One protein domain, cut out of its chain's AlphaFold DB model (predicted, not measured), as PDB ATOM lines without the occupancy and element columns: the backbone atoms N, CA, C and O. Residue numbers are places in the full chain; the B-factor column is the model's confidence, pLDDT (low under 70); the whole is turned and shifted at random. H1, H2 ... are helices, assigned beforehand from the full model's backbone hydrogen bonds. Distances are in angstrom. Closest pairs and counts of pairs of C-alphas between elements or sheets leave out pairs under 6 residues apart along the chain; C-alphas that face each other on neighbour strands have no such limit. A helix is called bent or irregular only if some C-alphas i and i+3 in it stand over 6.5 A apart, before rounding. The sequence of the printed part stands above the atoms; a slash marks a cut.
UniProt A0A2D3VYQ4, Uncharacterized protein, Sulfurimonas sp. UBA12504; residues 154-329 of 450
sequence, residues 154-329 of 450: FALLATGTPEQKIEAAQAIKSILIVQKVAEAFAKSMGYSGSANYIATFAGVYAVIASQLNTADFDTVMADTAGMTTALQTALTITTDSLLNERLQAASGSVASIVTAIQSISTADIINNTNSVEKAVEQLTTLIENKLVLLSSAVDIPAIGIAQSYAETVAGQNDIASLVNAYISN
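What this domain is: This is residues 154 to 329 of the 450 residues of an uncharacterized protein of Sulfurimonas sp. UBA12504 (UniProt A0A2D3VYQ4). A long bundle of helices, H2, H6 and H7 with H8 and then H9 along one side, has a group of three shorter helices, H3, H4 and H5, packed slantwise on H2 and H6. H1 folds back on the first part of H2 at one end of the long axis. The printed part has 176 residues with nine named helices, H1 to H9 in order, and no named strand; the class is all helix. The whole is compact, with a radius of gyration of the C-alphas of 16.4 A and spans of 52 by 35 by 26 A.

Where its parts are: H1, residues 154 to 159, begins at C-alpha 154 (-21.785, 30.409, -7.204). H2, residues 162 to 187, is 37.4 A long. H3, residues 195 to 211, measures 24.0 A, H4 is residues 217 to 222, and H5 is residues 224 to 234. H6, residues 243 to 262, is 27.5 A long, begins at C-alpha 243 (-41.302, 1.032, -17.940) and is only just irregular: C-alphas 249 and 252 are 6.8 A apart. H7, residues 266 to 296, is 37.6 A long and irregular, with C-alphas 271 and 274 9.2 A apart. H8, residues 300 to 316, measures 24.1 A; H9, residues 319 to 328, ends at C-alpha 328 (-6.362, 17.741, -10.584).

How they stand to each other: H6 is the hub, touching six helices. It touches H2 with closest C-alphas Val 181 and Val 254 at 6.2 A, a shallow tilt of 22 degrees, opposite ways. H6 and H7, a hairpin, touch at Arg 246 and Leu 294, whose C-alphas are the closest at 5.9 A. H8 runs the same way as H6 at 6 degrees, a shallow tilt; their closest C-alphas, Ala 249 and Gln 307, are 5.3 A apart. H9 touches H6 with the closest C-alphas, Ala 260 and Ala 320, 4.2 A apart. H5 touches H6 at a steep tilt of 42 degrees, and the C-alphas of Thr 224 and Ser 251 are closest at 5.6 A. H4 touches H6, and H3 and H4 only just touch, with 3 pairs of C-alphas within 8 A. H3 touches residues 178 to 187 of H2 at a steep tilt of 46 degrees. H1 and H2 form a hairpin; H1 and H6 are apart. Every O i to N i+4 pair is within hydrogen-bond range in H1, H2, H4, H5, H8 and H9; in H3 it is 12 of 13, in H6 14 of 16, in H7 20 of 27.

The domain as a whole: The two C-alphas farthest apart, those of Thr 161 and Asp 299, are 54.0 A apart. The printed part has no cut, and no link is long. Mean pLDDT of the printed part is 85.5; 23 residues are under 70, among them 236 to 239, 299 to 306 and 315 to 320.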
ATOM      1  N   PHE A 154     -23.051  30.069  -6.542       92.94
ATOM      2  CA  PHE A 154     -21.785  30.409  -7.204       92.94
ATOM      3  C   PHE A 154     -21.295  31.790  -6.782       92.94
ATOM      4  O   PHE A 154     -20.103  31.977  -6.509       92.94
ATOM      5  N   ALA A 155     -22.208  32.755  -6.643       94.69
ATOM      6  CA  ALA A 155     -21.874  34.059  -6.079       94.69
ATOM      7  C   ALA A 155     -21.378  33.943  -4.624       94.69
ATOM      8  O   ALA A 155     -20.369  34.569  -4.262       94.69
ATOM      9  N   LEU A 156     -22.036  33.117  -3.800       96.00
ATOM     10  CA  LEU A 156     -21.603  32.838  -2.425       96.00
ATOM     11  C   LEU A 156     -20.254  32.118  -2.374       96.00
ATOM     12  O   LEU A 156     -19.394  32.491  -1.578       96.00
ATOM     13  N   LEU A 157     -20.017  31.143  -3.249       94.94
ATOM     14  CA  LEU A 157     -18.740  30.440  -3.331       94.94
ATOM     15  C   LEU A 157     -17.586  31.394  -3.688       94.94
ATOM     16  O   LEU A 157     -16.490  31.334  -3.117       94.94
ATOM     17  N   ALA A 158     -17.845  32.341  -4.594       93.12
ATOM     18  CA  ALA A 158     -16.870  33.341  -5.002       93.12
ATOM     19  C   ALA A 158     -16.581  34.362  -3.886       93.12
ATOM     20  O   ALA A 158     -15.414  34.634  -3.581       93.12
ATOM     21  N   THR A 159     -17.623  34.907  -3.249       94.56
ATOM     22  CA  THR A 159     -17.516  36.146  -2.449       94.56
ATOM     23  C   THR A 159     -17.901  36.030  -0.972       94.56
ATOM     24  O   THR A 159     -17.622  36.957  -0.212       94.56
ATOM     25  N   GLY A 160     -18.495  34.914  -0.548       95.81
ATOM     26  CA  GLY A 160     -18.963  34.695   0.821       95.81
ATOM     27  C   GLY A 160     -17.847  34.491   1.852       95.81
ATOM     28  O   GLY A 160     -16.659  34.384   1.521       95.81
ATOM     29  N   THR A 161     -18.237  34.419   3.127       96.94
ATOM     30  CA  THR A 161     -17.339  34.025   4.228       96.94
ATOM     31  C   THR A 161     -16.869  32.572   4.067       96.94
ATOM     32  O   THR A 161     -17.490  31.813   3.325       96.94
ATOM     33  N   PRO A 162     -15.796  32.136   4.754       96.25
ATOM     34  CA  PRO A 162     -15.355  30.739   4.703       96.25
ATOM     35  C   PRO A 162     -16.475  29.728   4.987       96.25
ATOM     36  O   PRO A 162     -16.592  28.731   4.282       96.25
ATOM     37  N   GLU A 163     -17.339  30.018   5.958       95.94
ATOM     38  CA  GLU A 163     -18.497  29.189   6.302       95.94
ATOM     39  C   GLU A 163     -19.529  29.178   5.168       95.94
ATOM     40  O   GLU A 163     -19.952  28.110   4.733       95.94
ATOM     41  N   GLN A 164     -19.862  30.349   4.611       97.38
ATOM     42  CA  GLN A 164     -20.783  30.453   3.474       97.38
ATOM     43  C   GLN A 164     -20.255  29.739   2.229       97.38
ATOM     44  O   GLN A 164     -21.037  29.165   1.482       97.38
ATOM     45  N   LYS A 165     -18.938  29.735   2.002       97.25
ATOM     46  CA  LYS A 165     -18.320  29.004   0.889       97.25
ATOM     47  C   LYS A 165     -18.447  27.493   1.057       97.25
ATOM     48  O   LYS A 165     -18.669  26.799   0.072       97.25
ATOM     49  N   ILE A 166     -18.333  26.983   2.284       97.19
ATOM     50  CA  ILE A 166     -18.551  25.559   2.572       97.19
ATOM     51  C   ILE A 166     -20.016  25.189   2.333       97.19
ATOM     52  O   ILE A 166     -20.281  24.200   1.651       97.19
ATOM     53  N   GLU A 167     -20.959  25.992   2.834       98.19
ATOM     54  CA  GLU A 167     -22.388  25.760   2.591       98.19
ATOM     55  C   GLU A 167     -22.732  25.853   1.096       98.19
ATOM     56  O   GLU A 167     -23.448  25.004   0.573       98.19
ATOM     57  N   ALA A 168     -22.183  26.836   0.379       97.75
ATOM     58  CA  ALA A 168     -22.373  26.990  -1.061       97.75
ATOM     59  C   ALA A 168     -21.813  25.800  -1.852       97.75
ATOM     60  O   ALA A 168     -22.466  25.305  -2.766       97.75
ATOM     61  N   ALA A 169     -20.636  25.294  -1.477       96.88
ATOM     62  CA  ALA A 169     -20.060  24.099  -2.085       96.88
ATOM     63  C   ALA A 169     -20.929  22.856  -1.849       96.88
ATOM     64  O   ALA A 169     -21.112  22.049  -2.760       96.88
ATOM     65  N   GLN A 170     -21.497  22.718  -0.648       97.25
ATOM     66  CA  GLN A 170     -22.447  21.651  -0.338       97.25
ATOM     67  C   GLN A 170     -23.730  21.791  -1.175       97.25
ATOM     68  O   GLN A 170     -24.190  20.799  -1.733       97.25
ATOM     69  N   ALA A 171     -24.256  23.009  -1.340       97.75
ATOM     70  CA  ALA A 171     -25.413  23.274  -2.193       97.75
ATOM     71  C   ALA A 171     -25.142  22.930  -3.669       97.75
ATOM     72  O   ALA A 171     -25.957  22.244  -4.279       97.75
ATOM     73  N   ILE A 172     -23.989  23.322  -4.226       96.50
ATOM     74  CA  ILE A 172     -23.586  22.992  -5.609       96.50
ATOM     75  C   ILE A 172     -23.481  21.480  -5.799       96.50
ATOM     76  O   ILE A 172     -24.015  20.943  -6.764       96.50
ATOM     77  N   LYS A 173     -22.857  20.765  -4.855       95.69
ATOM     78  CA  LYS A 173     -22.794  19.299  -4.909       95.69
ATOM     79  C   LYS A 173     -24.192  18.682  -4.961       95.69
ATOM     80  O   LYS A 173     -24.446  17.807  -5.780       95.69
ATOM     81  N   SER A 174     -25.104  19.140  -4.105       96.50
ATOM     82  CA  SER A 174     -26.476  18.631  -4.068       96.50
ATOM     83  C   SER A 174     -27.278  18.992  -5.320       96.50
ATOM     84  O   SER A 174     -28.062  18.162  -5.771       96.50
ATOM     85  N   ILE A 175     -27.057  20.174  -5.906       96.44
ATOM     86  CA  ILE A 175     -27.600  20.572  -7.216       96.44
ATOM     87  C   ILE A 175     -27.189  19.552  -8.284       96.44
ATOM     88  O   ILE A 175     -28.061  18.946  -8.904       96.44
ATOM     89  N   LEU A 176     -25.883  19.280  -8.402       94.75
ATOM     90  CA  LEU A 176     -25.335  18.336  -9.380       94.75
ATOM     91  C   LEU A 176     -25.898  16.921  -9.194       94.75
ATOM     92  O   LEU A 176     -26.320  16.295 -10.161       94.75
ATOM     93  N   ILE A 177     -25.946  16.411  -7.956       95.12
ATOM     94  CA  ILE A 177     -26.471  15.061  -7.682       95.12
ATOM     95  C   ILE A 177     -27.940  14.950  -8.101       95.12
ATOM     96  O   ILE A 177     -28.314  13.999  -8.783       95.12
ATOM     97  N   VAL A 178     -28.781  15.901  -7.687       97.19
ATOM     98  CA  VAL A 178     -30.227  15.847  -7.957       97.19
ATOM     99  C   VAL A 178     -30.501  15.943  -9.454       97.19
ATOM    100  O   VAL A 178     -31.275  15.138  -9.974       97.19
ATOM    101  N   GLN A 179     -29.837  16.871 -10.147       95.31
ATOM    102  CA  GLN A 179     -29.998  17.053 -11.585       95.31
ATOM    103  C   GLN A 179     -29.560  15.804 -12.357       95.31
ATOM    104  O   GLN A 179     -30.348  15.255 -13.125       95.31
ATOM    105  N   LYS A 180     -28.354  15.285 -12.097       94.94
ATOM    106  CA  LYS A 180     -27.818  14.130 -12.835       94.94
ATOM    107  C   LYS A 180     -28.573  12.833 -12.574       94.94
ATOM    108  O   LYS A 180     -28.712  12.013 -13.478       94.94
ATOM    109  N   VAL A 181     -29.137  12.653 -11.380       97.12
ATOM    110  CA  VAL A 181     -30.048  11.529 -11.117       97.12
ATOM    111  C   VAL A 181     -31.355  11.673 -11.899       97.12
ATOM    112  O   VAL A 181     -31.828  10.690 -12.472       97.12
ATOM    113  N   ALA A 182     -31.925  12.881 -11.962       97.25
ATOM    114  CA  ALA A 182     -33.143  13.134 -12.729       97.25
ATOM    115  C   ALA A 182     -32.934  12.920 -14.235       97.25
ATOM    116  O   ALA A 182     -33.741  12.238 -14.867       97.25
ATOM    117  N   GLU A 183     -31.836  13.433 -14.794       94.69
ATOM    118  CA  GLU A 183     -31.468  13.249 -16.201       94.69
ATOM    119  C   GLU A 183     -31.241  11.776 -16.539       94.69
ATOM    120  O   GLU A 183     -31.831  11.275 -17.494       94.69
ATOM    121  N   ALA A 184     -30.458  11.051 -15.737       95.19
ATOM    122  CA  ALA A 184     -30.130   9.656 -16.008       95.19
ATOM    123  C   ALA A 184     -31.374   8.749 -16.022       95.19
ATOM    124  O   ALA A 184     -31.561   7.965 -16.958       95.19
ATOM    125  N   PHE A 185     -32.274   8.883 -15.039       96.44
ATOM    126  CA  PHE A 185     -33.546   8.154 -15.070       96.44
ATOM    127  C   PHE A 185     -34.448   8.607 -16.222       96.44
ATOM    128  O   PHE A 185     -35.121   7.783 -16.831       96.44
ATOM    129  N   ALA A 186     -34.477   9.898 -16.555       93.94
ATOM    130  CA  ALA A 186     -35.296  10.381 -17.661       93.94
ATOM    131  C   ALA A 186     -34.787   9.885 -19.029       93.94
ATOM    132  O   ALA A 186     -35.596   9.499 -19.877       93.94
ATOM    133  N   LYS A 187     -33.463   9.815 -19.228       88.50
ATOM    134  CA  LYS A 187     -32.808   9.303 -20.446       88.50
ATOM    135  C   LYS A 187     -33.071   7.825 -20.691       88.50
ATOM    136  O   LYS A 187     -33.199   7.429 -21.847       88.50
ATOM    137  N   SER A 188     -33.213   7.017 -19.638       90.75
ATOM    138  CA  SER A 188     -33.584   5.605 -19.807       90.75
ATOM    139  C   SER A 188     -35.008   5.413 -20.338       90.75
ATOM    140  O   SER A 188     -35.346   4.340 -20.838       90.75
ATOM    141  N   MET A 189     -35.832   6.463 -20.272       86.56
ATOM    142  CA  MET A 189     -37.239   6.450 -20.662       86.56
ATOM    143  C   MET A 189     -37.529   7.188 -21.975       86.56
ATOM    144  O   MET A 189     -38.596   6.988 -22.563       86.56
ATOM    145  N   GLY A 190     -36.609   8.028 -22.451       78.38
ATOM    146  CA  GLY A 190     -36.743   8.742 -23.718       78.38
ATOM    147  C   GLY A 190     -35.685   9.818 -23.926       78.38
ATOM    148  O   GLY A 190     -34.929  10.173 -23.025       78.38
ATOM    149  N   TYR A 191     -35.669  10.393 -25.126       72.56
ATOM    150  CA  TYR A 191     -34.865  11.578 -25.423       72.56
ATOM    151  C   TYR A 191     -35.428  12.828 -24.722       72.56
ATOM    152  O   TYR A 191     -36.614  12.879 -24.364       72.56
ATOM    153  N   SER A 192     -34.577  13.844 -24.554       68.88
ATOM    154  CA  SER A 192     -34.933  15.107 -23.897       68.88
ATOM    155  C   SER A 192     -36.139  15.766 -24.571       68.88
ATOM    156  O   SER A 192     -36.195  15.896 -25.792       68.88
ATOM    157  N   GLY A 193     -37.141  16.141 -23.776       67.00
ATOM    158  CA  GLY A 193     -38.390  16.736 -24.263       67.00
ATOM    159  C   GLY A 193     -39.479  15.741 -24.687       67.00
ATOM    160  O   GLY A 193     -40.617  16.155 -24.912       67.00
ATOM    161  N   SER A 194     -39.196  14.434 -24.746       78.00
ATOM    162  CA  SER A 194     -40.250  13.424 -24.915       78.00
ATOM    163  C   SER A 194     -41.179  13.375 -23.691       78.00
ATOM    164  O   SER A 194     -40.777  13.696 -22.572       78.00
ATOM    165  N   ALA A 195     -42.430  12.941 -23.873       82.31
ATOM    166  CA  ALA A 195     -43.401  12.880 -22.775       82.31
ATOM    167  C   ALA A 195     -42.930  11.979 -21.618       82.31
ATOM    168  O   ALA A 195     -43.078  12.346 -20.453       82.31
ATOM    169  N   ASN A 196     -42.314  10.837 -21.942       85.31
ATOM    170  CA  ASN A 196     -41.755   9.919 -20.952       85.31
ATOM    171  C   ASN A 196     -40.565  10.538 -20.212       85.31
ATOM    172  O   ASN A 196     -40.495  10.420 -18.990       85.31
ATOM    173  N   TYR A 197     -39.669  11.230 -20.924       88.00
ATOM    174  CA  TYR A 197     -38.558  11.957 -20.310       88.00
ATOM    175  C   TYR A 197     -39.080  13.010 -19.328       88.00
ATOM    176  O   TYR A 197     -38.705  12.996 -18.161       88.00
ATOM    177  N   ILE A 198     -40.003  13.877 -19.763       86.31
ATOM    178  CA  ILE A 198     -40.552  14.964 -18.934       86.31
ATOM    179  C   ILE A 198     -41.252  14.404 -17.691       86.31
ATOM    180  O   ILE A 198     -41.028  14.893 -16.582       86.31
ATOM    181  N   ALA A 199     -42.079  13.368 -17.864       91.62
ATOM    182  CA  ALA A 199     -42.783  12.730 -16.757       91.62
ATOM    183  C   ALA A 199     -41.808  12.088 -15.762       91.62
ATOM    184  O   ALA A 199     -41.967  12.264 -14.556       91.62
ATOM    185  N   THR A 200     -40.784  11.388 -16.256       94.62
ATOM    186  CA  THR A 200     -39.786  10.715 -15.413       94.62
ATOM    187  C   THR A 200     -38.915  11.723 -14.678       94.62
ATOM    188  O   THR A 200     -38.742  11.595 -13.470       94.62
ATOM    189  N   PHE A 201     -38.453  12.770 -15.364       95.62
ATOM    190  CA  PHE A 201     -37.670  13.851 -14.771       95.62
ATOM    191  C   PHE A 201     -38.430  14.495 -13.604       95.62
ATOM    192  O   PHE A 201     -37.934  14.523 -12.481       95.62
ATOM    193  N   ALA A 202     -39.679  14.925 -13.821       94.94
ATOM    194  CA  ALA A 202     -40.519  15.473 -12.752       94.94
ATOM    195  C   ALA A 202     -40.821  14.438 -11.648       94.94
ATOM    196  O   ALA A 202     -40.849  14.771 -10.460       94.94
ATOM    197  N   GLY A 203     -41.016  13.174 -12.033       96.00
ATOM    198  CA  GLY A 203     -41.241  12.056 -11.123       96.00
ATOM    199  C   GLY A 203     -40.083  11.838 -10.151       96.00
ATOM    200  O   GLY A 203     -40.331  11.596  -8.970       96.00
ATOM    201  N   VAL A 204     -38.833  11.987 -10.600       97.88
ATOM    202  CA  VAL A 204     -37.640  11.862  -9.744       97.88
ATOM    203  C   VAL A 204     -37.663  12.907  -8.630       97.88
ATOM    204  O   VAL A 204     -37.546  12.546  -7.459       97.88
ATOM    205  N   TYR A 205     -37.914  14.178  -8.954       97.81
ATOM    206  CA  TYR A 205     -38.031  15.240  -7.946       97.81
ATOM    207  C   TYR A 205     -39.152  14.960  -6.932       97.81
ATOM    208  O   TYR A 205     -38.952  15.109  -5.722       97.81
ATOM    209  N   ALA A 206     -40.312  14.491  -7.401       96.62
ATOM    210  CA  ALA A 206     -41.430  14.130  -6.532       96.62
ATOM    211  C   ALA A 206     -41.094  12.950  -5.598       96.62
ATOM    212  O   ALA A 206     -41.433  12.986  -4.408       96.62
ATOM    213  N   VAL A 207     -40.403  11.927  -6.111       97.75
ATOM    214  CA  VAL A 207     -39.962  10.762  -5.331       97.75
ATOM    215  C   VAL A 207     -38.929  11.163  -4.282       97.75
ATOM    216  O   VAL A 207     -39.117  10.822  -3.113       97.75
ATOM    217  N   ILE A 208     -37.904  11.941  -4.649       98.06
ATOM    218  CA  ILE A 208     -36.897  12.447  -3.702       98.06
ATOM    219  C   ILE A 208     -37.588  13.245  -2.588       98.06
ATOM    220  O   ILE A 208     -37.396  12.968  -1.404       98.06
ATOM    221  N   ALA A 209     -38.462  14.193  -2.945       96.50
ATOM    222  CA  ALA A 209     -39.209  14.996  -1.978       96.50
ATOM    223  C   ALA A 209     -40.028  14.132  -0.997       96.50
ATOM    224  O   ALA A 209     -40.068  14.416   0.208       96.50
ATOM    225  N   SER A 210     -40.654  13.062  -1.497       95.31
ATOM    226  CA  SER A 210     -41.403  12.102  -0.685       95.31
ATOM    227  C   SER A 210     -40.497  11.314   0.270       95.31
ATOM    228  O   SER A 210     -40.768  11.268   1.474       95.31
ATOM    229  N   GLN A 211     -39.391  10.756  -0.227       95.31
ATOM    230  CA  GLN A 211     -38.469   9.915   0.548       95.31
ATOM    231  C   GLN A 211     -37.693  10.695   1.620       95.31
ATOM    232  O   GLN A 211     -37.418  10.165   2.698       95.31
ATOM    233  N   LEU A 212     -37.453  11.993   1.409       94.50
ATOM    234  CA  LEU A 212     -36.873  12.885   2.423       94.50
ATOM    235  C   LEU A 212     -37.753  13.042   3.679       94.50
ATOM    236  O   LEU A 212     -37.361  13.711   4.634       94.50
ATOM    237  N   ASN A 213     -38.996  12.539   3.690       89.94
ATOM    238  CA  ASN A 213     -39.811  12.466   4.914       89.94
ATOM    239  C   ASN A 213     -39.362  11.349   5.866       89.94
ATOM    240  O   ASN A 213     -39.724  11.379   7.040       89.94
ATOM    241  N   THR A 214     -38.617  10.363   5.366       91.19
ATOM    242  CA  THR A 214     -38.295   9.128   6.093       91.19
ATOM    243  C   THR A 214     -36.801   8.837   6.188       91.19
ATOM    244  O   THR A 214     -36.413   8.030   7.028       91.19
ATOM    245  N   ALA A 215     -35.974   9.480   5.364       95.44
ATOM    246  CA  ALA A 215     -34.527   9.298   5.338       95.44
ATOM    247  C   ALA A 215     -33.797  10.633   5.110       95.44
ATOM    248  O   ALA A 215     -34.414  11.624   4.702       95.44
ATOM    249  N   ASP A 216     -32.497  10.657   5.416       95.69
ATOM    250  CA  ASP A 216     -31.641  11.802   5.104       95.69
ATOM    251  C   ASP A 216     -31.280  11.878   3.613       95.69
ATOM    252  O   ASP A 216     -31.461  10.910   2.874       95.69
ATOM    253  N   PHE A 217     -30.808  13.043   3.159       96.44
ATOM    254  CA  PHE A 217     -30.524  13.282   1.741       96.44
ATOM    255  C   PHE A 217     -29.541  12.273   1.141       96.44
ATOM    256  O   PHE A 217     -29.827  11.710   0.087       96.44
ATOM    257  N   ASP A 218     -28.420  12.001   1.810       95.50
ATOM    258  CA  ASP A 218     -27.408  11.084   1.280       95.50
ATOM    259  C   ASP A 218     -27.942   9.648   1.188       95.50
ATOM    260  O   ASP A 218     -27.682   8.963   0.197       95.50
ATOM    261  N   THR A 219     -28.751   9.219   2.163       96.56
ATOM    262  CA  THR A 219     -29.445   7.923   2.140       96.56
ATOM    263  C   THR A 219     -30.454   7.846   0.997       96.56
ATOM    264  O   THR A 219     -30.500   6.838   0.296       96.56
ATOM    265  N   VAL A 220     -31.246   8.904   0.783       97.56
ATOM    266  CA  VAL A 220     -32.223   8.974  -0.319       97.56
ATOM    267  C   VAL A 220     -31.527   8.894  -1.674       97.56
ATOM    268  O   VAL A 220     -31.951   8.121  -2.529       97.56
ATOM    269  N   MET A 221     -30.447   9.653  -1.872       97.44
ATOM    270  CA  MET A 221     -29.723   9.633  -3.144       97.44
ATOM    271  C   MET A 221     -29.025   8.288  -3.383       97.44
ATOM    272  O   MET A 221     -28.964   7.837  -4.523       97.44
ATOM    273  N   ALA A 222     -28.538   7.622  -2.331       95.94
ATOM    274  CA  ALA A 222     -27.903   6.309  -2.442       95.94
ATOM    275  C   ALA A 222     -28.896   5.160  -2.725       95.94
ATOM    276  O   ALA A 222     -28.506   4.154  -3.319       95.94
ATOM    277  N   ASP A 223     -30.169   5.283  -2.332       97.12
ATOM    278  CA  ASP A 223     -31.199   4.251  -2.527       97.12
ATOM    279  C   ASP A 223     -31.853   4.314  -3.922       97.12
ATOM    280  O   ASP A 223     -33.058   4.536  -4.084       97.12
ATOM    281  N   THR A 224     -31.056   4.094  -4.971       96.44
ATOM    282  CA  THR A 224     -31.552   4.130  -6.361       96.44
ATOM    283  C   THR A 224     -32.555   3.013  -6.667       96.44
ATOM    284  O   THR A 224     -33.442   3.189  -7.507       96.44
ATOM    285  N   ALA A 225     -32.490   1.890  -5.947       96.06
ATOM    286  CA  ALA A 225     -33.447   0.790  -6.060       96.06
ATOM    287  C   ALA A 225     -34.815   1.149  -5.445       96.06
ATOM    288  O   ALA A 225     -35.868   0.903  -6.049       96.06
ATOM    289  N   GLY A 226     -34.822   1.775  -4.264       96.06
ATOM    290  CA  GLY A 226     -36.035   2.311  -3.651       96.06
ATOM    291  C   GLY A 226     -36.642   3.438  -4.481       96.06
ATOM    292  O   GLY A 226     -37.858   3.464  -4.687       96.06
ATOM    293  N   MET A 227     -35.808   4.326  -5.033       97.19
ATOM    294  CA  MET A 227     -36.236   5.369  -5.972       97.19
ATOM    295  C   MET A 227     -36.886   4.770  -7.225       97.19
ATOM    296  O   MET A 227     -37.979   5.187  -7.597       97.19
ATOM    297  N   THR A 228     -36.284   3.730  -7.808       95.94
ATOM    298  CA  THR A 228     -36.851   2.975  -8.938       95.94
ATOM    299  C   THR A 228     -38.244   2.435  -8.612       95.94
ATOM    300  O   THR A 228     -39.195   2.678  -9.353       95.94
ATOM    301  N   THR A 229     -38.401   1.769  -7.467       95.12
ATOM    302  CA  THR A 229     -39.697   1.216  -7.024       95.12
ATOM    303  C   THR A 229     -40.757   2.314  -6.852       95.12
ATOM    304  O   THR A 229     -41.922   2.159  -7.232       95.12
ATOM    305  N   ALA A 230     -40.359   3.455  -6.290       95.19
ATOM    306  CA  ALA A 230     -41.246   4.595  -6.108       95.19
ATOM    307  C   ALA A 230     -41.623   5.256  -7.445       95.19
ATOM    308  O   ALA A 230     -42.788   5.604  -7.635       95.19
ATOM    309  N   LEU A 231     -40.689   5.359  -8.396       95.00
ATOM    310  CA  LEU A 231     -40.943   5.865  -9.749       95.00
ATOM    311  C   LEU A 231     -41.929   4.982 -10.512       95.00
ATOM    312  O   LEU A 231     -42.873   5.504 -11.099       95.00
ATOM    313  N   GLN A 232     -41.779   3.657 -10.439       92.25
ATOM    314  CA  GLN A 232     -42.728   2.705 -11.035       92.25
ATOM    315  C   GLN A 232     -44.157   2.919 -10.508       92.25
ATOM    316  O   GLN A 232     -45.129   2.796 -11.248       92.25
ATOM    317  N   THR A 233     -44.288   3.295  -9.231       90.31
ATOM    318  CA  THR A 233     -45.584   3.612  -8.616       90.31
ATOM    319  C   THR A 233     -46.093   5.001  -9.007       90.31
ATOM    320  O   THR A 233     -47.296   5.192  -9.161       90.31
ATOM    321  N   ALA A 234     -45.205   5.987  -9.149       88.62
ATOM    322  CA  ALA A 234     -45.575   7.372  -9.437       88.62
ATOM    323  C   ALA A 234     -45.948   7.593 -10.914       88.62
ATOM    324  O   ALA A 234     -46.885   8.331 -11.215       88.62
ATOM    325  N   LEU A 235     -45.262   6.922 -11.842       88.12
ATOM    326  CA  LEU A 235     -45.368   7.139 -13.288       88.12
ATOM    327  C   LEU A 235     -46.531   6.382 -13.948       88.12
ATOM    328  O   LEU A 235     -46.428   5.975 -15.101       88.12
ATOM    329  N   THR A 236     -47.680   6.270 -13.270       65.81
ATOM    330  CA  THR A 236     -48.937   5.624 -13.746       65.81
ATOM    331  C   THR A 236     -49.497   6.134 -15.091       65.81
ATOM    332  O   THR A 236     -50.568   5.711 -15.523       65.81
ATOM    333  N   ILE A 237     -48.787   7.045 -15.754       53.53
ATOM    334  CA  ILE A 237     -49.127   7.746 -16.988       53.53
ATOM    335  C   ILE A 237     -48.510   7.064 -18.226       53.53
ATOM    336  O   ILE A 237     -48.915   7.377 -19.345       53.53
ATOM    337  N   THR A 238     -47.549   6.142 -18.094       58.56
ATOM    338  CA  THR A 238     -46.868   5.614 -19.287       58.56
ATOM    339  C   THR A 238     -47.655   4.468 -19.936       58.56
ATOM    340  O   THR A 238     -48.050   3.491 -19.306       58.56
ATOM    341  N   THR A 239     -47.867   4.567 -21.249       66.12
ATOM    342  CA  THR A 239     -48.291   3.439 -22.098       66.12
ATOM    343  C   THR A 239     -47.129   2.488 -22.408       66.12
ATOM    344  O   THR A 239     -47.257   1.618 -23.265       66.12
ATOM    345  N   ASP A 240     -45.977   2.698 -21.770       77.69
ATOM    346  CA  ASP A 240     -44.757   1.937 -21.995       77.69
ATOM    347  C   ASP A 240     -44.819   0.637 -21.191       77.69
ATOM    348  O   ASP A 240     -44.682   0.629 -19.967       77.69
ATOM    349  N   SER A 241     -45.035  -0.475 -21.893       83.81
ATOM    350  CA  SER A 241     -45.101  -1.805 -21.287       83.81
ATOM    351  C   SER A 241     -43.774  -2.280 -20.691       83.81
ATOM    352  O   SER A 241     -43.781  -3.304 -20.017       83.81
ATOM    353  N   LEU A 242     -42.666  -1.579 -20.956       88.44
ATOM    354  CA  LEU A 242     -41.319  -1.897 -20.476       88.44
ATOM    355  C   LEU A 242     -40.794  -0.876 -19.451       88.44
ATOM    356  O   LEU A 242     -39.602  -0.873 -19.136       88.44
ATOM    357  N   LEU A 243     -41.662   0.006 -18.929       88.94
ATOM    358  CA  LEU A 243     -41.302   1.032 -17.940       88.94
ATOM    359  C   LEU A 243     -40.485   0.450 -16.779       88.94
ATOM    360  O   LEU A 243     -39.442   0.987 -16.407       88.94
ATOM    361  N   ASN A 244     -40.976  -0.637 -16.186       90.62
ATOM    362  CA  ASN A 244     -40.392  -1.185 -14.969       90.62
ATOM    363  C   ASN A 244     -38.992  -1.738 -15.236       90.62
ATOM    364  O   ASN A 244     -38.076  -1.503 -14.449       90.62
ATOM    365  N   GLU A 245     -38.837  -2.435 -16.357       92.62
ATOM    366  CA  GLU A 245     -37.600  -3.047 -16.813       92.62
ATOM    367  C   GLU A 245     -36.549  -1.985 -17.148       92.62
ATOM    368  O   GLU A 245     -35.405  -2.109 -16.717       92.62
ATOM    369  N   ARG A 246     -36.936  -0.901 -17.834       92.25
ATOM    370  CA  ARG A 246     -36.035   0.213 -18.179       92.25
ATOM    371  C   ARG A 246     -35.553   0.977 -16.949       92.25
ATOM    372  O   ARG A 246     -34.357   1.241 -16.822       92.25
ATOM    373  N   LEU A 247     -36.451   1.284 -16.008       94.12
ATOM    374  CA  LEU A 247     -36.068   1.934 -14.749       94.12
ATOM    375  C   LEU A 247     -35.142   1.035 -13.920       94.12
ATOM    376  O   LEU A 247     -34.133   1.502 -13.391       94.12
ATOM    377  N   GLN A 248     -35.444  -0.264 -13.851       94.19
ATOM    378  CA  GLN A 248     -34.613  -1.224 -13.130       94.19
ATOM    379  C   GLN A 248     -33.220  -1.365 -13.750       94.19
ATOM    380  O   GLN A 248     -32.237  -1.409 -13.007       94.19
ATOM    381  N   ALA A 249     -33.135  -1.401 -15.080       91.31
ATOM    382  CA  ALA A 249     -31.879  -1.449 -15.820       91.31
ATOM    383  C   ALA A 249     -31.026  -0.185 -15.624       91.31
ATOM    384  O   ALA A 249     -29.806  -0.272 -15.539       91.31
ATOM    385  N   ALA A 250     -31.650   0.989 -15.492       94.44
ATOM    386  CA  ALA A 250     -30.933   2.241 -15.256       94.44
ATOM    387  C   ALA A 250     -30.369   2.370 -13.827       94.44
ATOM    388  O   ALA A 250     -29.370   3.058 -13.614       94.44
ATOM    389  N   SER A 251     -30.988   1.707 -12.841       94.88
ATOM    390  CA  SER A 251     -30.705   1.894 -11.409       94.88
ATOM    391  C   SER A 251     -29.229   1.722 -11.027       94.88
ATOM    392  O   SER A 251     -28.743   2.451 -10.159       94.88
ATOM    393  N   GLY A 252     -28.522   0.769 -11.645       91.12
ATOM    394  CA  GLY A 252     -27.103   0.509 -11.374       91.12
ATOM    395  C   GLY A 252     -26.208   1.658 -11.841       91.12
ATOM    396  O   GLY A 252     -25.421   2.192 -11.060       91.12
ATOM    397  N   SER A 253     -26.397   2.107 -13.080       90.75
ATOM    398  CA  SER A 253     -25.671   3.247 -13.646       90.75
ATOM    399  C   SER A 253     -25.948   4.548 -12.891       90.75
ATOM    400  O   SER A 253     -25.022   5.314 -12.624       90.75
ATOM    401  N   VAL A 254     -27.197   4.776 -12.466       94.75
ATOM    402  CA  VAL A 254     -27.550   5.926 -11.616       94.75
ATOM    403  C   VAL A 254     -26.821   5.860 -10.268       94.75
ATOM    404  O   VAL A 254     -26.319   6.877  -9.791       94.75
ATOM    405  N   ALA A 255     -26.690   4.673  -9.662       93.75
ATOM    406  CA  ALA A 255     -25.958   4.516  -8.402       93.75
ATOM    407  C   ALA A 255     -24.471   4.887  -8.547       93.75
ATOM    408  O   ALA A 255     -23.881   5.485  -7.642       93.75
ATOM    409  N   SER A 256     -23.866   4.574  -9.697       90.12
ATOM    410  CA  SER A 256     -22.491   4.974 -10.009       90.12
ATOM    411  C   SER A 256     -22.340   6.491 -10.132       90.12
ATOM    412  O   SER A 256     -21.374   7.035  -9.601       90.12
ATOM    413  N   ILE A 257     -23.307   7.181 -10.752       91.81
ATOM    414  CA  ILE A 257     -23.342   8.655 -10.820       91.81
ATOM    415  C   ILE A 257     -23.393   9.253  -9.412       91.81
ATOM    416  O   ILE A 257     -22.571  10.103  -9.069       91.81
ATOM    417  N   VAL A 258     -24.316   8.773  -8.573       93.88
ATOM    418  CA  VAL A 258     -24.461   9.244  -7.186       93.88
ATOM    419  C   VAL A 258     -23.158   9.063  -6.415       93.88
ATOM    420  O   VAL A 258     -22.656  10.017  -5.824       93.88
ATOM    421  N   THR A 259     -22.578   7.863  -6.469       90.81
ATOM    422  CA  THR A 259     -21.326   7.539  -5.771       90.81
ATOM    423  C   THR A 259     -20.183   8.452  -6.215       90.81
ATOM    424  O   THR A 259     -19.428   8.961  -5.384       90.81
ATOM    425  N   ALA A 260     -20.067   8.700  -7.523       88.44
ATOM    426  CA  ALA A 260     -19.032   9.560  -8.072       88.44
ATOM    427  C   ALA A 260     -19.143  10.995  -7.552       88.44
ATOM    428  O   ALA A 260     -18.162  11.534  -7.040       88.44
ATOM    429  N   ILE A 261     -20.332  11.597  -7.617       91.69
ATOM    430  CA  ILE A 261     -20.520  12.988  -7.189       91.69
ATOM    431  C   ILE A 261     -20.426  13.111  -5.657       91.69
ATOM    432  O   ILE A 261     -19.846  14.073  -5.152       91.69
ATOM    433  N   GLN A 262     -20.909  12.123  -4.894       91.75
ATOM    434  CA  GLN A 262     -20.765  12.097  -3.431       91.75
ATOM    435  C   GLN A 262     -19.300  12.040  -2.975       91.75
ATOM    436  O   GLN A 262     -18.980  12.561  -1.904       91.75
ATOM    437  N   SER A 263     -18.410  11.451  -3.780       88.94
ATOM    438  CA  SER A 263     -16.975  11.384  -3.475       88.94
ATOM    439  C   SER A 263     -16.252  12.734  -3.579       88.94
ATOM    440  O   SER A 263     -15.159  12.883  -3.029       88.94
ATOM    441  N   ILE A 264     -16.860  13.727  -4.241       89.75
ATOM    442  CA  ILE A 264     -16.275  15.055  -4.434       89.75
ATOM    443  C   ILE A 264     -16.306  15.823  -3.112       89.75
ATOM    444  O   ILE A 264     -17.364  16.033  -2.502       89.75
ATOM    445  N   SER A 265     -15.140  16.289  -2.667       91.38
ATOM    446  CA  SER A 265     -15.053  17.076  -1.440       91.38
ATOM    447  C   SER A 265     -15.525  18.517  -1.663       91.38
ATOM    448  O   SER A 265     -15.375  19.097  -2.739       91.38
ATOM    449  N   THR A 266     -16.049  19.157  -0.615       91.62
ATOM    450  CA  THR A 266     -16.382  20.591  -0.674       91.62
ATOM    451  C   THR A 266     -15.145  21.455  -0.927       91.62
ATOM    452  O   THR A 266     -15.253  22.506  -1.551       91.62
ATOM    453  N   ALA A 267     -13.958  21.004  -0.509       91.56
ATOM    454  CA  ALA A 267     -12.701  21.686  -0.799       91.56
ATOM    455  C   ALA A 267     -12.380  21.686  -2.302       91.56
ATOM    456  O   ALA A 267     -11.916  22.703  -2.822       91.56
ATOM    457  N   ASP A 268     -12.661  20.591  -3.009       90.19
ATOM    458  CA  ASP A 268     -12.458  20.514  -4.459       90.19
ATOM    459  C   ASP A 268     -13.407  21.453  -5.200       90.19
ATOM    460  O   ASP A 268     -12.973  22.190  -6.084       90.19
ATOM    461  N   ILE A 269     -14.672  21.513  -4.775       91.38
ATOM    462  CA  ILE A 269     -15.665  22.443  -5.332       91.38
ATOM    463  C   ILE A 269     -15.247  23.897  -5.101       91.38
ATOM    464  O   ILE A 269     -15.306  24.697  -6.032       91.38
ATOM    465  N   ILE A 270     -14.787  24.250  -3.894       91.31
ATOM    466  CA  ILE A 270     -14.334  25.616  -3.573       91.31
ATOM    467  C   ILE A 270     -13.158  26.039  -4.458       91.31
ATOM    468  O   ILE A 270     -13.103  27.187  -4.897       91.31
ATOM    469  N   ASN A 271     -12.208  25.136  -4.695       87.69
ATOM    470  CA  ASN A 271     -10.971  25.476  -5.394       87.69
ATOM    471  C   ASN A 271     -11.083  25.354  -6.921       87.69
ATOM    472  O   ASN A 271     -10.342  26.033  -7.626       87.69
ATOM    473  N   ASN A 272     -11.991  24.513  -7.428       83.38
ATOM    474  CA  ASN A 272     -12.017  24.091  -8.832       83.38
ATOM    475  C   ASN A 272     -13.438  24.012  -9.419       83.38
ATOM    476  O   ASN A 272     -13.705  23.151 -10.252       83.38
ATOM    477  N   THR A 273     -14.357  24.891  -9.010       82.19
ATOM    478  CA  THR A 273     -15.804  24.791  -9.305       82.19
ATOM    479  C   THR A 273     -16.127  24.485 -10.770       82.19
ATOM    480  O   THR A 273     -16.737  23.462 -11.056       82.19
ATOM    481  N   ASN A 274     -15.637  25.303 -11.710       75.56
ATOM    482  CA  ASN A 274     -15.912  25.107 -13.140       75.56
ATOM    483  C   ASN A 274     -15.332  23.785 -13.676       75.56
ATOM    484  O   ASN A 274     -15.874  23.203 -14.611       75.56
ATOM    485  N   SER A 275     -14.204  23.326 -13.123       76.25
ATOM    486  CA  SER A 275     -13.603  22.044 -13.499       76.25
ATOM    487  C   SER A 275     -14.419  20.875 -12.957       76.25
ATOM    488  O   SER A 275     -14.546  19.869 -13.643       76.25
ATOM    489  N   VAL A 276     -14.996  21.014 -11.757       82.81
ATOM    490  CA  VAL A 276     -15.900  20.017 -11.170       82.81
ATOM    491  C   VAL A 276     -17.162  19.874 -12.015       82.81
ATOM    492  O   VAL A 276     -17.496  18.755 -12.388       82.81
ATOM    493  N   GLU A 277     -17.828  20.979 -12.363       82.19
ATOM    494  CA  GLU A 277     -19.044  20.938 -13.194       82.19
ATOM    495  C   GLU A 277     -18.775  20.266 -14.543       82.19
ATOM    496  O   GLU A 277     -19.490  19.350 -14.935       82.19
ATOM    497  N   LYS A 278     -17.679  20.639 -15.214       78.31
ATOM    498  CA  LYS A 278     -17.273  20.005 -16.475       78.31
ATOM    499  C   LYS A 278     -16.945  18.524 -16.325       78.31
ATOM    500  O   LYS A 278     -17.316  17.749 -17.200       78.31
ATOM    501  N   ALA A 279     -16.248  18.134 -15.257       76.75
ATOM    502  CA  ALA A 279     -15.909  16.736 -15.008       76.75
ATOM    503  C   ALA A 279     -17.169  15.892 -14.820       76.75
ATOM    504  O   ALA A 279     -17.302  14.837 -15.439       76.75
ATOM    505  N   VAL A 280     -18.089  16.373 -13.977       85.56
ATOM    506  CA  VAL A 280     -19.369  15.711 -13.724       85.56
ATOM    507  C   VAL A 280     -20.146  15.599 -15.028       85.56
ATOM    508  O   VAL A 280     -20.490  14.488 -15.409       85.56
ATOM    509  N   GLU A 281     -20.319  16.696 -15.766       83.62
ATOM    510  CA  GLU A 281     -21.028  16.689 -17.047       83.62
ATOM    511  C   GLU A 281     -20.448  15.681 -18.040       83.62
ATOM    512  O   GLU A 281     -21.173  14.854 -18.587       83.62
ATOM    513  N   GLN A 282     -19.135  15.732 -18.280       72.94
ATOM    514  CA  GLN A 282     -18.484  14.862 -19.261       72.94
ATOM    515  C   GLN A 282     -18.650  13.383 -18.908       72.94
ATOM    516  O   GLN A 282     -18.882  12.558 -19.793       72.94
ATOM    517  N   LEU A 283     -18.538  13.044 -17.625       73.94
ATOM    518  CA  LEU A 283     -18.602  11.660 -17.171       73.94
ATOM    519  C   LEU A 283     -20.035  11.137 -17.079       73.94
ATOM    520  O   LEU A 283     -20.268   9.971 -17.400       73.94
ATOM    521  N   THR A 284     -21.002  11.966 -16.684       81.44
ATOM    522  CA  THR A 284     -22.402  11.532 -16.656       81.44
ATOM    523  C   THR A 284     -22.988  11.478 -18.060       81.44
ATOM    524  O   THR A 284     -23.647  10.489 -18.355       81.44
ATOM    525  N   THR A 285     -22.636  12.405 -18.964       77.12
ATOM    526  CA  THR A 285     -23.019  12.349 -20.393       77.12
ATOM    527  C   THR A 285     -22.661  10.996 -21.005       77.12
ATOM    528  O   THR A 285     -23.423  10.423 -21.779       77.12
ATOM    529  N   LEU A 286     -21.498  10.447 -20.651       72.00
ATOM    530  CA  LEU A 286     -21.060   9.156 -21.159       72.00
ATOM    531  C   LEU A 286     -21.998   8.009 -20.728       72.00
ATOM    532  O   LEU A 286     -22.328   7.144 -21.542       72.00
ATOM    533  N   ILE A 287     -22.458   8.011 -19.476       80.25
ATOM    534  CA  ILE A 287     -23.462   7.055 -18.990       80.25
ATOM    535  C   ILE A 287     -24.828   7.340 -19.620       80.25
ATOM    536  O   ILE A 287     -25.478   6.423 -20.114       80.25
ATOM    537  N   GLU A 288     -25.261   8.596 -19.609       80.19
ATOM    538  CA  GLU A 288     -26.554   9.052 -20.119       80.19
ATOM    539  C   GLU A 288     -26.738   8.665 -21.590       80.19
ATOM    540  O   GLU A 288     -27.782   8.127 -21.950       80.19
ATOM    541  N   ASN A 289     -25.703   8.825 -22.422       71.25
ATOM    542  CA  ASN A 289     -25.713   8.405 -23.825       71.25
ATOM    543  C   ASN A 289     -25.956   6.898 -23.982       71.25
ATOM    544  O   ASN A 289     -26.651   6.481 -24.904       71.25
ATOM    545  N   LYS A 290     -25.424   6.063 -23.080       75.81
ATOM    546  CA  LYS A 290     -25.707   4.621 -23.096       75.81
ATOM    547  C   LYS A 290     -27.081   4.299 -22.504       75.81
ATOM    548  O   LYS A 290     -27.734   3.378 -22.984       75.81
ATOM    549  N   LEU A 291     -27.574   5.081 -21.543       81.88
ATOM    550  CA  LEU A 291     -28.943   4.951 -21.029       81.88
ATOM    551  C   LEU A 291     -30.003   5.283 -22.088       81.88
ATOM    552  O   LEU A 291     -31.068   4.675 -22.058       81.88
ATOM    553  N   VAL A 292     -29.714   6.148 -23.069       75.31
ATOM    554  CA  VAL A 292     -30.622   6.394 -24.209       75.31
ATOM    555  C   VAL A 292     -30.963   5.099 -24.955       75.31
ATOM    556  O   VAL A 292     -32.101   4.945 -25.403       75.31
ATOM    557  N   LEU A 293     -30.046   4.125 -25.021       73.38
ATOM    558  CA  LEU A 293     -30.304   2.828 -25.659       73.38
ATOM    559  C   LEU A 293     -31.447   2.059 -24.977       73.38
ATOM    560  O   LEU A 293     -32.212   1.374 -25.654       73.38
ATOM    561  N   LEU A 294     -31.630   2.221 -23.658       77.44
ATOM    562  CA  LEU A 294     -32.762   1.621 -22.938       77.44
ATOM    563  C   LEU A 294     -34.098   2.153 -23.456       77.44
ATOM    564  O   LEU A 294     -35.056   1.390 -23.586       77.44
ATOM    565  N   SER A 295     -34.155   3.439 -23.808       79.06
ATOM    566  CA  SER A 295     -35.378   4.066 -24.312       79.06
ATOM    567  C   SER A 295     -35.790   3.565 -25.703       79.06
ATOM    568  O   SER A 295     -36.979   3.577 -26.040       79.06
ATOM    569  N   SER A 296     -34.831   3.052 -26.477       73.94
ATOM    570  CA  SER A 296     -35.039   2.462 -27.807       73.94
ATOM    571  C   SER A 296     -35.223   0.940 -27.777       73.94
ATOM    572  O   SER A 296     -35.599   0.345 -28.788       73.94
ATOM    573  N   ALA A 297     -34.985   0.287 -26.636       70.50
ATOM    574  CA  ALA A 297     -35.086  -1.162 -26.505       70.50
ATOM    575  C   ALA A 297     -36.548  -1.634 -26.563       70.50
ATOM    576  O   ALA A 297     -37.375  -1.232 -25.745       70.50
ATOM    577  N   VAL A 298     -36.877  -2.495 -27.525       75.00
ATOM    578  CA  VAL A 298     -38.263  -2.921 -27.806       75.00
ATOM    579  C   VAL A 298     -38.706  -4.166 -27.033       75.00
ATOM    580  O   VAL A 298     -39.884  -4.518 -27.058       75.00
ATOM    581  N   ASP A 299     -37.778  -4.834 -26.346       65.25
ATOM    582  CA  ASP A 299     -38.034  -6.022 -25.539       65.25
ATOM    583  C   ASP A 299     -37.028  -6.177 -24.380       65.25
ATOM    584  O   ASP A 299     -36.081  -5.406 -24.222       65.25
ATOM    585  N   ILE A 300     -37.261  -7.182 -23.531       68.81
ATOM    586  CA  ILE A 300     -36.438  -7.461 -22.345       68.81
ATOM    587  C   ILE A 300     -34.987  -7.844 -22.714       68.81
ATOM    588  O   ILE A 300     -34.072  -7.343 -22.057       68.81
ATOM    589  N   PRO A 301     -34.723  -8.696 -23.727       69.06
ATOM    590  CA  PRO A 301     -33.357  -8.952 -24.186       69.06
ATOM    591  C   PRO A 301     -32.587  -7.688 -24.590       69.06
ATOM    592  O   PRO A 301     -31.457  -7.510 -24.133       69.06
ATOM    593  N   ALA A 302     -33.194  -6.795 -25.380       62.16
ATOM    594  CA  ALA A 302     -32.569  -5.535 -25.784       62.16
ATOM    595  C   ALA A 302     -32.279  -4.628 -24.575       62.16
ATOM    596  O   ALA A 302     -31.210  -4.024 -24.498       62.16
ATOM    597  N   ILE A 303     -33.177  -4.602 -23.581       68.50
ATOM    598  CA  ILE A 303     -32.945  -3.904 -22.305       68.50
ATOM    599  C   ILE A 303     -31.724  -4.477 -21.581       68.50
ATOM    600  O   ILE A 303     -30.892  -3.712 -21.101       68.50
ATOM    601  N   GLY A 304     -31.575  -5.804 -21.532       62.97
ATOM    602  CA  GLY A 304     -30.421  -6.448 -20.899       62.97
ATOM    603  C   GLY A 304     -29.085  -6.109 -21.574       62.97
ATOM    604  O   GLY A 304     -28.075  -5.932 -20.892       62.97
ATOM    605  N   ILE A 305     -29.071  -5.969 -22.903       65.25
ATOM    606  CA  ILE A 305     -27.879  -5.547 -23.658       65.25
ATOM    607  C   ILE A 305     -27.543  -4.084 -23.350       65.25
ATOM    608  O   ILE A 305     -26.411  -3.779 -22.968       65.25
ATOM    609  N   ALA A 306     -28.529  -3.190 -23.452       69.69
ATOM    610  CA  ALA A 306     -28.352  -1.770 -23.157       69.69
ATOM    611  C   ALA A 306     -27.914  -1.529 -21.698       69.69
ATOM    612  O   ALA A 306     -27.023  -0.716 -21.449       69.69
ATOM    613  N   GLN A 307     -28.467  -2.294 -20.749       79.50
ATOM    614  CA  GLN A 307     -28.034  -2.300 -19.351       79.50
ATOM    615  C   GLN A 307     -26.546  -2.645 -19.233       79.50
ATOM    616  O   GLN A 307     -25.789  -1.898 -18.621       79.50
ATOM    617  N   SER A 308     -26.113  -3.746 -19.855       72.00
ATOM    618  CA  SER A 308     -24.715  -4.189 -19.823       72.00
ATOM    619  C   SER A 308     -23.755  -3.119 -20.357       72.00
ATOM    620  O   SER A 308     -22.684  -2.902 -19.787       72.00
ATOM    621  N   TYR A 309     -24.138  -2.392 -21.413       69.56
ATOM    622  CA  TYR A 309     -23.336  -1.281 -21.930       69.56
ATOM    623  C   TYR A 309     -23.234  -0.118 -20.947       69.56
ATOM    624  O   TYR A 309     -22.126   0.359 -20.686       69.56
ATOM    625  N   ALA A 310     -24.355   0.309 -20.370       71.62
ATOM    626  CA  ALA A 310     -24.370   1.394 -19.395       71.62
ATOM    627  C   ALA A 310     -23.585   1.031 -18.118       71.62
ATOM    628  O   ALA A 310     -22.835   1.856 -17.594       71.62
ATOM    629  N   GLU A 311     -23.697  -0.209 -17.638       75.19
ATOM    630  CA  GLU A 311     -22.951  -0.712 -16.478       75.19
ATOM    631  C   GLU A 311     -21.460  -0.869 -16.770       75.19
ATOM    632  O   GLU A 311     -20.626  -0.531 -15.929       75.19
ATOM    633  N   THR A 312     -21.097  -1.336 -17.966       71.75
ATOM    634  CA  THR A 312     -19.689  -1.472 -18.348       71.75
ATOM    635  C   THR A 312     -19.004  -0.114 -18.381       71.75
ATOM    636  O   THR A 312     -17.919   0.046 -17.827       71.75
ATOM    637  N   VAL A 313     -19.651   0.881 -18.980       69.75
ATOM    638  CA  VAL A 313     -19.158   2.257 -19.005       69.75
ATOM    639  C   VAL A 313     -19.053   2.837 -17.594       69.75
ATOM    640  O   VAL A 313     -18.050   3.471 -17.267       69.75
ATOM    641  N   ALA A 314     -20.038   2.586 -16.732       71.75
ATOM    642  CA  ALA A 314     -19.994   3.036 -15.347       71.75
ATOM    643  C   ALA A 314     -18.862   2.369 -14.537       71.75
ATOM    644  O   ALA A 314     -18.197   3.029 -13.738       71.75
ATOM    645  N   GLY A 315     -18.619   1.073 -14.761       68.12
ATOM    646  CA  GLY A 315     -17.626   0.276 -14.040       68.12
ATOM    647  C   GLY A 315     -16.186   0.452 -14.527       68.12
ATOM    648  O   GLY A 315     -15.270   0.480 -13.708       68.12
ATOM    649  N   GLN A 316     -15.958   0.587 -15.839       59.84
ATOM    650  CA  GLN A 316     -14.610   0.760 -16.403       59.84
ATOM    651  C   GLN A 316     -13.990   2.105 -16.037       59.84
ATOM    652  O   GLN A 316     -12.774   2.213 -15.887       59.84
ATOM    653  N   ASN A 317     -14.830   3.123 -15.897       57.12
ATOM    654  CA  ASN A 317     -14.363   4.484 -15.741       57.12
ATOM    655  C   ASN A 317     -14.017   4.861 -14.304       57.12
ATOM    656  O   ASN A 317     -13.568   5.983 -14.140       57.12
ATOM    657  N   ASP A 318     -14.221   3.990 -13.296       68.69
ATOM    658  CA  ASP A 318     -14.087   4.320 -11.859       68.69
ATOM    659  C   ASP A 318     -14.348   5.813 -11.623       68.69
ATOM    660  O   ASP A 318     -13.432   6.610 -11.414       68.69
ATOM    661  N   ILE A 319     -15.598   6.215 -11.853       65.19
ATOM    662  CA  ILE A 319     -15.934   7.604 -12.189       65.19
ATOM    663  C   ILE A 319     -15.459   8.567 -11.101       65.19
ATOM    664  O   ILE A 319     -15.001   9.662 -11.410       65.19
ATOM    665  N   ALA A 320     -15.473   8.136  -9.839       67.56
ATOM    666  CA  ALA A 320     -14.893   8.883  -8.731       67.56
ATOM    667  C   ALA A 320     -13.400   9.206  -8.955       67.56
ATOM    668  O   ALA A 320     -12.968  10.344  -8.768       67.56
ATOM    669  N   SER A 321     -12.600   8.235  -9.400       70.50
ATOM    670  CA  SER A 321     -11.186   8.428  -9.738       70.50
ATOM    671  C   SER A 321     -10.987   9.344 -10.946       70.50
ATOM    672  O   SER A 321     -10.088  10.185 -10.908       70.50
ATOM    673  N   LEU A 322     -11.816   9.241 -11.991       68.38
ATOM    674  CA  LEU A 322     -11.718  10.137 -13.154       68.38
ATOM    675  C   LEU A 322     -12.142  11.570 -12.837       68.38
ATOM    676  O   LEU A 322     -11.456  12.500 -13.264       68.38
ATOM    677  N   VAL A 323     -13.203  11.762 -12.047       70.31
ATOM    678  CA  VAL A 323     -13.598  13.085 -11.539       70.31
ATOM    679  C   VAL A 323     -12.423  13.707 -10.782       70.31
ATOM    680  O   VAL A 323     -12.003  14.819 -11.095       70.31
ATOM    681  N   ASN A 324     -11.824  12.971  -9.842       71.12
ATOM    682  CA  ASN A 324     -10.685  13.456  -9.058       71.12
ATOM    683  C   ASN A 324      -9.437  13.731  -9.919       71.12
ATOM    684  O   ASN A 324      -8.711  14.706  -9.680       71.12
ATOM    685  N   ALA A 325      -9.189  12.910 -10.942       73.69
ATOM    686  CA  ALA A 325      -8.105  13.122 -11.895       73.69
ATOM    687  C   ALA A 325      -8.319  14.404 -12.714       73.69
ATOM    688  O   ALA A 325      -7.398  15.217 -12.811       73.69
ATOM    689  N   TYR A 326      -9.528  14.625 -13.235       71.50
ATOM    690  CA  TYR A 326      -9.872  15.822 -14.005       71.50
ATOM    691  C   TYR A 326      -9.832  17.092 -13.151       71.50
ATOM    692  O   TYR A 326      -9.294  18.109 -13.582       71.50
ATOM    693  N   ILE A 327     -10.312  17.036 -11.904       73.06
ATOM    694  CA  ILE A 327     -10.174  18.145 -10.942       73.06
ATOM    695  C   ILE A 327      -8.697  18.530 -10.775       73.06
ATOM    696  O   ILE A 327      -8.363  19.713 -10.721       73.06
ATOM    697  N   SER A 328      -7.807  17.534 -10.732       74.56
ATOM    698  CA  SER A 328      -6.362  17.741 -10.584       74.56
ATOM    699  C   SER A 328      -5.678  18.230 -11.866       74.56
ATOM    700  O   SER A 328      -4.619  18.857 -11.792       74.56
ATOM    701  N   ASN A 329      -6.248  17.943 -13.038       72.88
ATOM    702  CA  ASN A 329      -5.749  18.386 -14.337       72.88
ATOM    703  C   ASN A 329      -6.919  18.577 -15.331       72.88
ATOM    704  O   ASN A 329      -7.275  17.633 -16.036       72.88
TER     705      ASN A 329